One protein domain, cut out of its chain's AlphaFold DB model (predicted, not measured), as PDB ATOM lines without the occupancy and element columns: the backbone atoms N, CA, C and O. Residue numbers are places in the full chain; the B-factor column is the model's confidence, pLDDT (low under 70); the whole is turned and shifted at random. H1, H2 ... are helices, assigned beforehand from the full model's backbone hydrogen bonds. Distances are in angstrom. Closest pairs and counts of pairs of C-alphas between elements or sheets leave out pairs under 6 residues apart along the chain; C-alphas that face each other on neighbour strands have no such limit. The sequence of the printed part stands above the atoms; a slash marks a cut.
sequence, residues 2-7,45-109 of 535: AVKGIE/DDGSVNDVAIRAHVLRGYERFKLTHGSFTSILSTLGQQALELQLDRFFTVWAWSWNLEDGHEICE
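AT A GLANCE: This is residues 2 to 7 and 45 to 109 of the 535 residues of an uncharacterized protein of Laccaria amethystina LaAM-08-1 (UniProt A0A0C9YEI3). A long helix, H1, and a short one, H2, follow each other in nearly the same direction, and the chain then folds back into a second long helix, H3, which crosses H1 beside residues 61 to 69. It is a loose, elongated arrangement, with three strips outside the helices at its ends and beside the cut: residues 2 to 7, residues 45 to 50 before H1, and residues 98 to 109 after H3. The printed part has 71 residues, with three named helices in the order H1, H2, H3 and no named strand, and its class is all helix. The radius of gyration of the C-alphas is 14.4 A, and the C-alphas span 45 by 26 by 16 A.

HOW THE PARTS SIT: H1, residues 51 to 69, is close to but not clearly touching H2, residues 72 to 78; the closest C-alphas, of Lys 66 and Phe 72, are 7.7 A apart. They run the same way at a shallow tilt of 18 degrees. H2 and H3, residues 81 to 97, form a helical hairpin: they touch, H3 with residues 81 to 84 alone, and run opposite ways at a steep tilt of 37 degrees, only just beyond shallow. Their closest C-alphas, of Ile 75 and Leu 84, are 6.1 A apart. H1 touches H3 with residues 61 to 69 alone, opposite ways at a steep tilt of 51 degrees, closest at the C-alphas of Phe 65 and Phe 91, 7.0 A apart. Every O i to N i+4 pair is within hydrogen-bond range in H1 and H2, and 12 of 13 are in H3.

IN THESE COORDINATES: H1 begins at C-alpha 51 (120.832, 118.051, 96.599) and is 26.6 A long. H2 measures 10.0 A. H3 measures 23.9 A and ends at C-alpha 97 (112.791, 118.734, 79.412).

THE WHOLE: The C-alphas farthest apart, of Asp 45 and Thr 78, are 45.8 A apart. Residues 8 to 44 are not printed, with 10.6 A between C-alphas 7 and 45. The links H1 to H2 and H2 to H3 are tight. The mean pLDDT of the printed part is 90.6, with residues 2 to 5 under 70.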
ATOM      1  N   ALA A   2     120.538 112.489  76.290       42.94
ATOM      2  CA  ALA A   2     121.403 113.668  76.349       42.94
ATOM      3  C   ALA A   2     121.312 114.259  77.761       42.94
ATOM      4  O   ALA A   2     120.245 114.714  78.170       42.94
ATOM      5  N   VAL A   3     122.405 114.211  78.520       48.00
ATOM      6  CA  VAL A   3     122.479 114.849  79.838       48.00
ATOM      7  C   VAL A   3     122.576 116.355  79.597       48.00
ATOM      8  O   VAL A   3     123.600 116.831  79.106       48.00
ATOM      9  N   LYS A   4     121.512 117.113  79.892       58.78
ATOM     10  CA  LYS A   4     121.639 118.571  80.027       58.78
ATOM     11  C   LYS A   4     122.614 118.822  81.178       58.78
ATOM     12  O   LYS A   4     122.377 118.364  82.292       58.78
ATOM     13  N   GLY A   5     123.724 119.499  80.892       63.66
ATOM     14  CA  GLY A   5     124.620 119.970  81.942       63.66
ATOM     15  C   GLY A   5     123.873 120.966  82.824       63.66
ATOM     16  O   GLY A   5     123.229 121.872  82.302       63.66
ATOM     17  N   ILE A   6     123.926 120.773  84.140       70.94
ATOM     18  CA  ILE A   6     123.394 121.729  85.111       70.94
ATOM     19  C   ILE A   6     124.429 122.850  85.224       70.94
ATOM     20  O   ILE A   6     125.548 122.611  85.679       70.94
ATOM     21  N   GLU A   7     124.095 124.050  84.754       74.94
ATOM     22  CA  GLU A   7     124.968 125.213  84.902       74.94
ATOM     23  C   GLU A   7     124.705 125.862  86.264       74.94
ATOM     24  O   GLU A   7     123.641 126.425  86.504       74.94
ATOM     25  N   ASP A  45     128.304 129.314  93.080       81.19
ATOM     26  CA  ASP A  45     127.491 129.315  94.289       81.19
ATOM     27  C   ASP A  45     126.939 127.907  94.532       81.19
ATOM     28  O   ASP A  45     125.934 127.509  93.935       81.19
ATOM     29  N   ASP A  46     127.598 127.152  95.415       75.75
ATOM     30  CA  ASP A  46     127.147 125.823  95.850       75.75
ATOM     31  C   ASP A  46     125.734 125.866  96.468       75.75
ATOM     32  O   ASP A  46     125.034 124.858  96.478       75.75
ATOM     33  N   GLY A  47     125.267 127.032  96.940       77.25
ATOM     34  CA  GLY A  47     123.911 127.207  97.468       77.25
ATOM     35  C   GLY A  47     122.815 127.296  96.401       77.25
ATOM     36  O   GLY A  47     121.631 127.252  96.746       77.25
ATOM     37  N   SER A  48     123.180 127.424  95.120       77.69
ATOM     38  CA  SER A  48     122.213 127.552  94.018       77.69
ATOM     39  C   SER A  48     121.484 126.245  93.701       77.69
ATOM     40  O   SER A  48     120.341 126.271  93.243       77.69
ATOM     41  N   VAL A  49     122.109 125.101  93.989       84.88
ATOM     42  CA  VAL A  49     121.553 123.778  93.717       84.88
ATOM     43  C   VAL A  49     121.565 122.951  94.992       84.88
ATOM     44  O   VAL A  49     122.613 122.603  95.521       84.88
ATOM     45  N   ASN A  50     120.374 122.618  95.483       89.44
ATOM     46  CA  ASN A  50     120.216 121.861  96.717       89.44
ATOM     47  C   ASN A  50     120.003 120.376  96.395       89.44
ATOM     48  O   ASN A  50     118.989 120.009  95.797       89.44
ATOM     49  N   ASP A  51     120.914 119.504  96.835       89.31
ATOM     50  CA  ASP A  51     120.832 118.051  96.599       89.31
ATOM     51  C   ASP A  51     119.525 117.441  97.118       89.31
ATOM     52  O   ASP A  51     118.930 116.569  96.479       89.31
ATOM     53  N   VAL A  52     119.042 117.930  98.265       91.19
ATOM     54  CA  VAL A  52     117.762 117.507  98.854       91.19
ATOM     55  C   VAL A  52     116.600 117.830  97.915       91.19
ATOM     56  O   VAL A  52     115.741 116.976  97.686       91.19
ATOM     57  N   ALA A  53     116.626 119.015  97.300       91.62
ATOM     58  CA  ALA A  53     115.616 119.453  96.347       91.62
ATOM     59  C   ALA A  53     115.625 118.599  95.077       91.62
ATOM     60  O   ALA A  53     114.575 118.110  94.654       91.62
ATOM     61  N   ILE A  54     116.810 118.356  94.505       92.50
ATOM     62  CA  ILE A  54     116.958 117.489  93.329       92.50
ATOM     63  C   ILE A  54     116.442 116.088  93.643       92.50
ATOM     64  O   ILE A  54     115.647 115.535  92.881       92.50
ATOM     65  N   ARG A  55     116.858 115.507  94.774       93.31
ATOM     66  CA  ARG A  55     116.425 114.170  95.187       93.31
ATOM     67  C   ARG A  55     114.905 114.096  95.315       93.31
ATOM     68  O   ARG A  55     114.305 113.164  94.778       93.31
ATOM     69  N   ALA A  56     114.284 115.067  95.985       92.38
ATOM     70  CA  ALA A  56     112.831 115.136  96.124       92.38
ATOM     71  C   ALA A  56     112.135 115.230  94.755       92.38
ATOM     72  O   ALA A  56     111.149 114.533  94.507       92.38
ATOM     73  N   HIS A  57     112.684 116.023  93.834       92.94
ATOM     74  CA  HIS A  57     112.127 116.184  92.496       92.94
ATOM     75  C   HIS A  57     112.242 114.904  91.651       92.94
ATOM     76  O   HIS A  57     111.271 114.500  91.009       92.94
ATOM     77  N   VAL A  58     113.382 114.200  91.705       95.38
ATOM     78  CA  VAL A  58     113.559 112.881  91.063       95.38
ATOM     79  C   VAL A  58     112.553 111.867  91.605       95.38
ATOM     80  O   VAL A  58     111.906 111.167  90.824       95.38
ATOM     81  N   LEU A  59     112.379 111.812  92.929       94.94
ATOM     82  CA  LEU A  59     111.405 110.921  93.562       94.94
ATOM     83  C   LEU A  59     109.972 111.248  93.126       94.94
ATOM     84  O   LEU A  59     109.216 110.333  92.807       94.94
ATOM     85  N   ARG A  60     109.607 112.530  93.012       94.44
ATOM     86  CA  ARG A  60     108.298 112.933  92.472       94.44
ATOM     87  C   ARG A  60     108.123 112.521  91.015       94.44
ATOM     88  O   ARG A  60     107.049 112.055  90.644       94.44
ATOM     89  N   GLY A  61     109.167 112.658  90.197       95.75
ATOM     90  CA  GLY A  61     109.169 112.167  88.819       95.75
ATOM     91  C   GLY A  61     108.884 110.671  88.745       95.75
ATOM     92  O   GLY A  61     108.024 110.242  87.977       95.75
ATOM     93  N   TYR A  62     109.543 109.888  89.601       96.81
ATOM     94  CA  TYR A  62     109.302 108.453  89.716       96.81
ATOM     95  C   TYR A  62     107.881 108.123  90.196       96.81
ATOM     96  O   TYR A  62     107.221 107.267  89.610       96.81
ATOM     97  N   GLU A  63     107.368 108.815  91.211       96.50
ATOM     98  CA  GLU A  63     105.997 108.597  91.682       96.50
ATOM     99  C   GLU A  63     104.952 108.993  90.629       96.50
ATOM    100  O   GLU A  63     103.942 108.309  90.468       96.50
ATOM    101  N   ARG A  64     105.207 110.041  89.840       96.69
ATOM    102  CA  ARG A  64     104.348 110.408  88.707       96.69
ATOM    103  C   ARG A  64     104.394 109.359  87.595       96.69
ATOM    104  O   ARG A  64     103.338 109.003  87.080       96.69
ATOM    105  N   PHE A  65     105.576 108.826  87.273       97.75
ATOM    106  CA  PHE A  65     105.717 107.694  86.351       97.75
ATOM    107  C   PHE A  65     104.898 106.494  86.840       97.75
ATOM    108  O   PHE A  65     104.133 105.907  86.074       97.75
ATOM    109  N   LYS A  66     105.017 106.164  88.133       97.50
ATOM    110  CA  LYS A  66     104.267 105.069  88.754       97.50
ATOM    111  C   LYS A  66     102.770 105.249  88.599       97.50
ATOM    112  O   LYS A  66     102.111 104.273  88.273       97.50
ATOM    113  N   LEU A  67     102.245 106.456  88.799       97.44
ATOM    114  CA  LEU A  67     100.814 106.735  88.670       97.44
ATOM    115  C   LEU A  67     100.294 106.556  87.242       97.44
ATOM    116  O   LEU A  67      99.187 106.051  87.056       97.44
ATOM    117  N   THR A  68     101.063 106.950  86.227       97.50
ATOM    118  CA  THR A  68     100.596 106.896  84.834       97.50
ATOM    119  C   THR A  68     100.854 105.541  84.175       97.50
ATOM    120  O   THR A  68      99.997 105.065  83.430       97.50
ATOM    121  N   HIS A  69     101.978 104.888  84.474       97.69
ATOM    122  CA  HIS A  69     102.426 103.670  83.781       97.69
ATOM    123  C   HIS A  69     102.440 102.405  84.652       97.69
ATOM    124  O   HIS A  69     102.430 101.301  84.113       97.69
ATOM    125  N   GLY A  70     102.435 102.550  85.978       97.56
ATOM    126  CA  GLY A  70     102.688 101.464  86.924       97.56
ATOM    127  C   GLY A  70     104.135 101.438  87.421       97.56
ATOM    128  O   GLY A  70     105.003 102.178  86.958       97.56
ATOM    129  N   SER A  71     104.412 100.599  88.419       97.25
ATOM    130  CA  SER A  71     105.766 100.413  88.943       97.25
ATOM    131  C   SER A  71     106.651  99.648  87.966       97.25
ATOM    132  O   SER A  71     106.174  98.827  87.183       97.25
ATOM    133  N   PHE A  72     107.967  99.852  88.068       97.81
ATOM    134  CA  PHE A  72     108.947  99.120  87.260       97.81
ATOM    135  C   PHE A  72     108.781  97.604  87.401       97.81
ATOM    136  O   PHE A  72     108.759  96.901  86.398       97.81
ATOM    137  N   THR A  73     108.585  97.105  88.625       97.06
ATOM    138  CA  THR A  73     108.347  95.679  88.887       97.06
ATOM    139  C   THR A  73     107.073  95.186  88.208       97.06
ATOM    140  O   THR A  73     107.090  94.132  87.576       97.06
ATOM    141  N   SER A  74     105.983  95.960  88.293       96.44
ATOM    142  CA  SER A  74     104.720  95.613  87.641       96.44
ATOM    143  C   SER A  74     104.901  95.536  86.127       96.44
ATOM    144  O   SER A  74     104.561  94.514  85.543       96.44
ATOM    145  N   ILE A  75     105.492  96.562  85.509       97.69
ATOM    146  CA  ILE A  75     105.710  96.635  84.057       97.69
ATOM    147  C   ILE A  75     106.636  95.512  83.578       97.69
ATOM    148  O   ILE A  75     106.331  94.856  82.588       97.69
ATOM    149  N   LEU A  76     107.735  95.242  84.286       97.56
ATOM    150  CA  LEU A  76     108.647  94.149  83.934       97.56
ATOM    151  C   LEU A  76     107.951  92.792  83.977       97.56
ATOM    152  O   LEU A  76     108.177  91.971  83.094       97.56
ATOM    153  N   SER A  77     107.102  92.566  84.982       96.94
ATOM    154  CA  SER A  77     106.388  91.297  85.132       96.94
ATOM    155  C   SER A  77     105.283  91.090  84.092       96.94
ATOM    156  O   SER A  77     105.033  89.952  83.709       96.94
ATOM    157  N   THR A  78     104.626  92.161  83.632       97.19
ATOM    158  CA  THR A  78     103.462  92.064  82.734       97.19
ATOM    159  C   THR A  78     103.793  92.329  81.268       97.19
ATOM    160  O   THR A  78     103.216  91.683  80.399       97.19
ATOM    161  N   LEU A  79     104.690  93.277  80.984       97.69
ATOM    162  CA  LEU A  79     105.016  93.754  79.632       97.69
ATOM    163  C   LEU A  79     106.464  93.453  79.210       97.69
ATOM    164  O   LEU A  79     106.770  93.476  78.020       97.69
ATOM    165  N   GLY A  80     107.362  93.174  80.160       98.06
ATOM    166  CA  GLY A  80     108.768  92.864  79.895       98.06
ATOM    167  C   GLY A  80     109.692  94.086  79.793       98.06
ATOM    168  O   GLY A  80     109.285  95.241  79.929       98.06
ATOM    169  N   GLN A  81     110.982  93.819  79.567       98.31
ATOM    170  CA  GLN A  81     112.052  94.828  79.604       98.31
ATOM    171  C   GLN A  81     111.918  95.899  78.515       98.31
ATOM    172  O   GLN A  81     112.014  97.084  78.818       98.31
ATOM    173  N   GLN A  82     111.667  95.502  77.267       98.19
ATOM    174  CA  GLN A  82     111.590  96.441  76.140       98.19
ATOM    175  C   GLN A  82     110.462  97.466  76.327       98.19
ATOM    176  O   GLN A  82     110.629  98.647  76.031       98.19
ATOM    177  N   ALA A  83     109.323  97.029  76.875       97.69
ATOM    178  CA  ALA A  83     108.211  97.916  77.191       97.69
ATOM    179  C   ALA A  83     108.574  98.908  78.305       97.69
ATOM    180  O   ALA A  83     108.240 100.089  78.191       97.69
ATOM    181  N   LEU A  84     109.288  98.456  79.345       98.00
ATOM    182  CA  LEU A  84     109.789  99.350  80.388       98.00
ATOM    183  C   LEU A  84     110.749 100.393  79.803       98.00
ATOM    184  O   LEU A  84     110.568 101.578  80.063       98.00
ATOM    185  N   GLU A  85     111.735  99.980  79.005       98.06
ATOM    186  CA  GLU A  85     112.707 100.895  78.385       98.06
ATOM    187  C   GLU A  85     112.014 101.965  77.538       98.06
ATOM    188  O   GLU A  85     112.302 103.155  77.683       98.06
ATOM    189  N   LEU A  86     111.035 101.565  76.722       97.69
ATOM    190  CA  LEU A  86     110.259 102.491  75.901       97.69
ATOM    191  C   LEU A  86     109.429 103.468  76.749       97.69
ATOM    192  O   LEU A  86     109.349 104.655  76.427       97.69
ATOM    193  N   GLN A  87     108.792 102.991  77.822       97.75
ATOM    194  CA  GLN A  87     108.021 103.849  78.725       97.75
ATOM    195  C   GLN A  87     108.922 104.822  79.487       97.75
ATOM    196  O   GLN A  87     108.570 105.997  79.617       97.75
ATOM    197  N   LEU A  88     110.085 104.359  79.953       98.00
ATOM    198  CA  LEU A  88     111.087 105.197  80.604       98.00
ATOM    199  C   LEU A  88     111.563 106.301  79.662       98.00
ATOM    200  O   LEU A  88     111.550 107.465  80.054       98.00
ATOM    201  N   ASP A  89     111.925 105.960  78.425       97.50
ATOM    202  CA  ASP A  89     112.403 106.937  77.447       97.50
ATOM    203  C   ASP A  89     111.328 107.984  77.121       97.50
ATOM    204  O   ASP A  89     111.587 109.186  77.216       97.50
ATOM    205  N   ARG A  90     110.089 107.550  76.846       97.12
ATOM    206  CA  ARG A  90     108.964 108.455  76.542       97.12
ATOM    207  C   ARG A  90     108.632 109.390  77.705       97.12
ATOM    208  O   ARG A  90     108.412 110.579  77.483       97.12
ATOM    209  N   PHE A  91     108.592 108.871  78.931       97.19
ATOM    210  CA  PHE A  91     108.235 109.667  80.104       97.19
ATOM    211  C   PHE A  91     109.381 110.578  80.550       97.19
ATOM    212  O   PHE A  91     109.208 111.797  80.630       97.19
ATOM    213  N   PHE A  92     110.555 110.008  80.839       96.75
ATOM    214  CA  PHE A  92     111.658 110.751  81.446       96.75
ATOM    215  C   PHE A  92     112.293 111.742  80.479       96.75
ATOM    216  O   PHE A  92     112.797 112.761  80.942       96.75
ATOM    217  N   THR A  93     112.218 111.521  79.161       95.50
ATOM    218  CA  THR A  93     112.652 112.538  78.194       95.50
ATOM    219  C   THR A  93     111.792 113.793  78.309       95.50
ATOM    220  O   THR A  93     112.327 114.869  78.556       95.50
ATOM    221  N   VAL A  94     110.464 113.685  78.213       95.81
ATOM    222  CA  VAL A  94     109.578 114.864  78.298       95.81
ATOM    223  C   VAL A  94     109.657 115.513  79.679       95.81
ATOM    224  O   VAL A  94     109.769 116.734  79.793       95.81
ATOM    225  N   TRP A  95     109.665 114.700  80.735       94.50
ATOM    226  CA  TRP A  95     109.774 115.192  82.102       94.50
ATOM    227  C   TRP A  95     111.097 115.931  82.347       94.50
ATOM    228  O   TRP A  95     111.065 117.061  82.831       94.50
ATOM    229  N   ALA A  96     112.244 115.384  81.932       92.94
ATOM    230  CA  ALA A  96     113.532 116.062  82.088       92.94
ATOM    231  C   ALA A  96     113.613 117.369  81.283       92.94
ATOM    232  O   ALA A  96     114.353 118.281  81.645       92.94
ATOM    233  N   TRP A  97     112.852 117.496  80.192       92.38
ATOM    234  CA  TRP A  97     112.791 118.734  79.412       92.38
ATOM    235  C   TRP A  97     111.945 119.820  80.075       92.38
ATOM    236  O   TRP A  97     112.225 120.997  79.860       92.38
ATOM    237  N   SER A  98     110.963 119.432  80.892       92.19
ATOM    238  CA  SER A  98     110.168 120.357  81.711       92.19
ATOM    239  C   SER A  98     110.896 120.870  82.956       92.19
ATOM    240  O   SER A  98     110.393 121.767  83.625       92.19
ATOM    241  N   TRP A  99     112.072 120.323  83.283       88.62
ATOM    242  CA  TRP A  99     112.848 120.772  84.433       88.62
ATOM    243  C   TRP A  99     113.417 122.170  84.209       88.62
ATOM    244  O   TRP A  99     114.250 122.368  83.321       88.62
ATOM    245  N   ASN A 100     113.021 123.106  85.072       88.12
ATOM    246  CA  ASN A 100     113.669 124.403  85.193       88.12
ATOM    247  C   ASN A 100     114.488 124.461  86.489       88.12
ATOM    248  O   ASN A 100     113.969 124.766  87.560       88.12
ATOM    249  N   LEU A 101     115.772 124.111  86.390       85.56
ATOM    250  CA  LEU A 101     116.699 124.172  87.525       85.56
ATOM    251  C   LEU A 101     117.178 125.606  87.802       85.56
ATOM    252  O   LEU A 101     117.642 125.881  88.903       85.56
ATOM    253  N   GLU A 102     117.051 126.513  86.828       84.44
ATOM    254  CA  GLU A 102     117.536 127.895  86.931       84.44
ATOM    255  C   GLU A 102     116.652 128.750  87.840       84.44
ATOM    256  O   GLU A 102     117.160 129.589  88.582       84.44
ATOM    257  N   ASP A 103     115.338 128.505  87.839       86.38
ATOM    258  CA  ASP A 103     114.400 129.256  88.681       86.38
ATOM    259  C   ASP A 103     114.629 128.994  90.178       86.38
ATOM    260  O   ASP A 103     114.192 129.788  91.014       86.38
ATOM    261  N   GLY A 104     115.321 127.907  90.533       83.56
ATOM    262  CA  GLY A 104     115.444 127.421  91.900       83.56
ATOM    263  C   GLY A 104     114.129 126.827  92.410       83.56
ATOM    264  O   GLY A 104     113.037 127.303  92.103       83.56
ATOM    265  N   HIS A 105     114.225 125.763  93.203       89.25
ATOM    266  CA  HIS A 105     113.043 125.093  93.742       89.25
ATOM    267  C   HIS A 105     112.563 125.777  95.015       89.25
ATOM    268  O   HIS A 105     113.359 126.149  95.884       89.25
ATOM    269  N   GLU A 106     111.251 125.929  95.134       94.00
ATOM    270  CA  GLU A 106     110.634 126.429  96.352       94.00
ATOM    271  C   GLU A 106     110.524 125.292  97.366       94.00
ATOM    272  O   GLU A 106     110.140 124.168  97.032       94.00
ATOM    273  N   ILE A 107     110.863 125.576  98.623       94.31
ATOM    274  CA  ILE A 107     110.826 124.554  99.676       94.31
ATOM    275  C   ILE A 107     109.406 124.007  99.883       94.31
ATOM    276  O   ILE A 107     109.233 122.831 100.186       94.31
ATOM    277  N   CYS A 108     108.382 124.839  99.660       93.94
ATOM    278  CA  CYS A 108     106.979 124.461  99.823       93.94
ATOM    279  C   CYS A 108     106.576 123.297  98.921       93.94
ATOM    280  O   CYS A 108     105.851 122.414  99.371       93.94
ATOM    281  N   GLU A 109     107.106 123.241  97.699       92.56
ATOM    282  CA  GLU A 109     106.783 122.175  96.763       92.56
ATOM    283  C   GLU A 109     107.206 120.820  97.324       92.56
ATOM    284  O   GLU A 109     106.515 119.836  97.104       92.56
TER     285      GLU A 109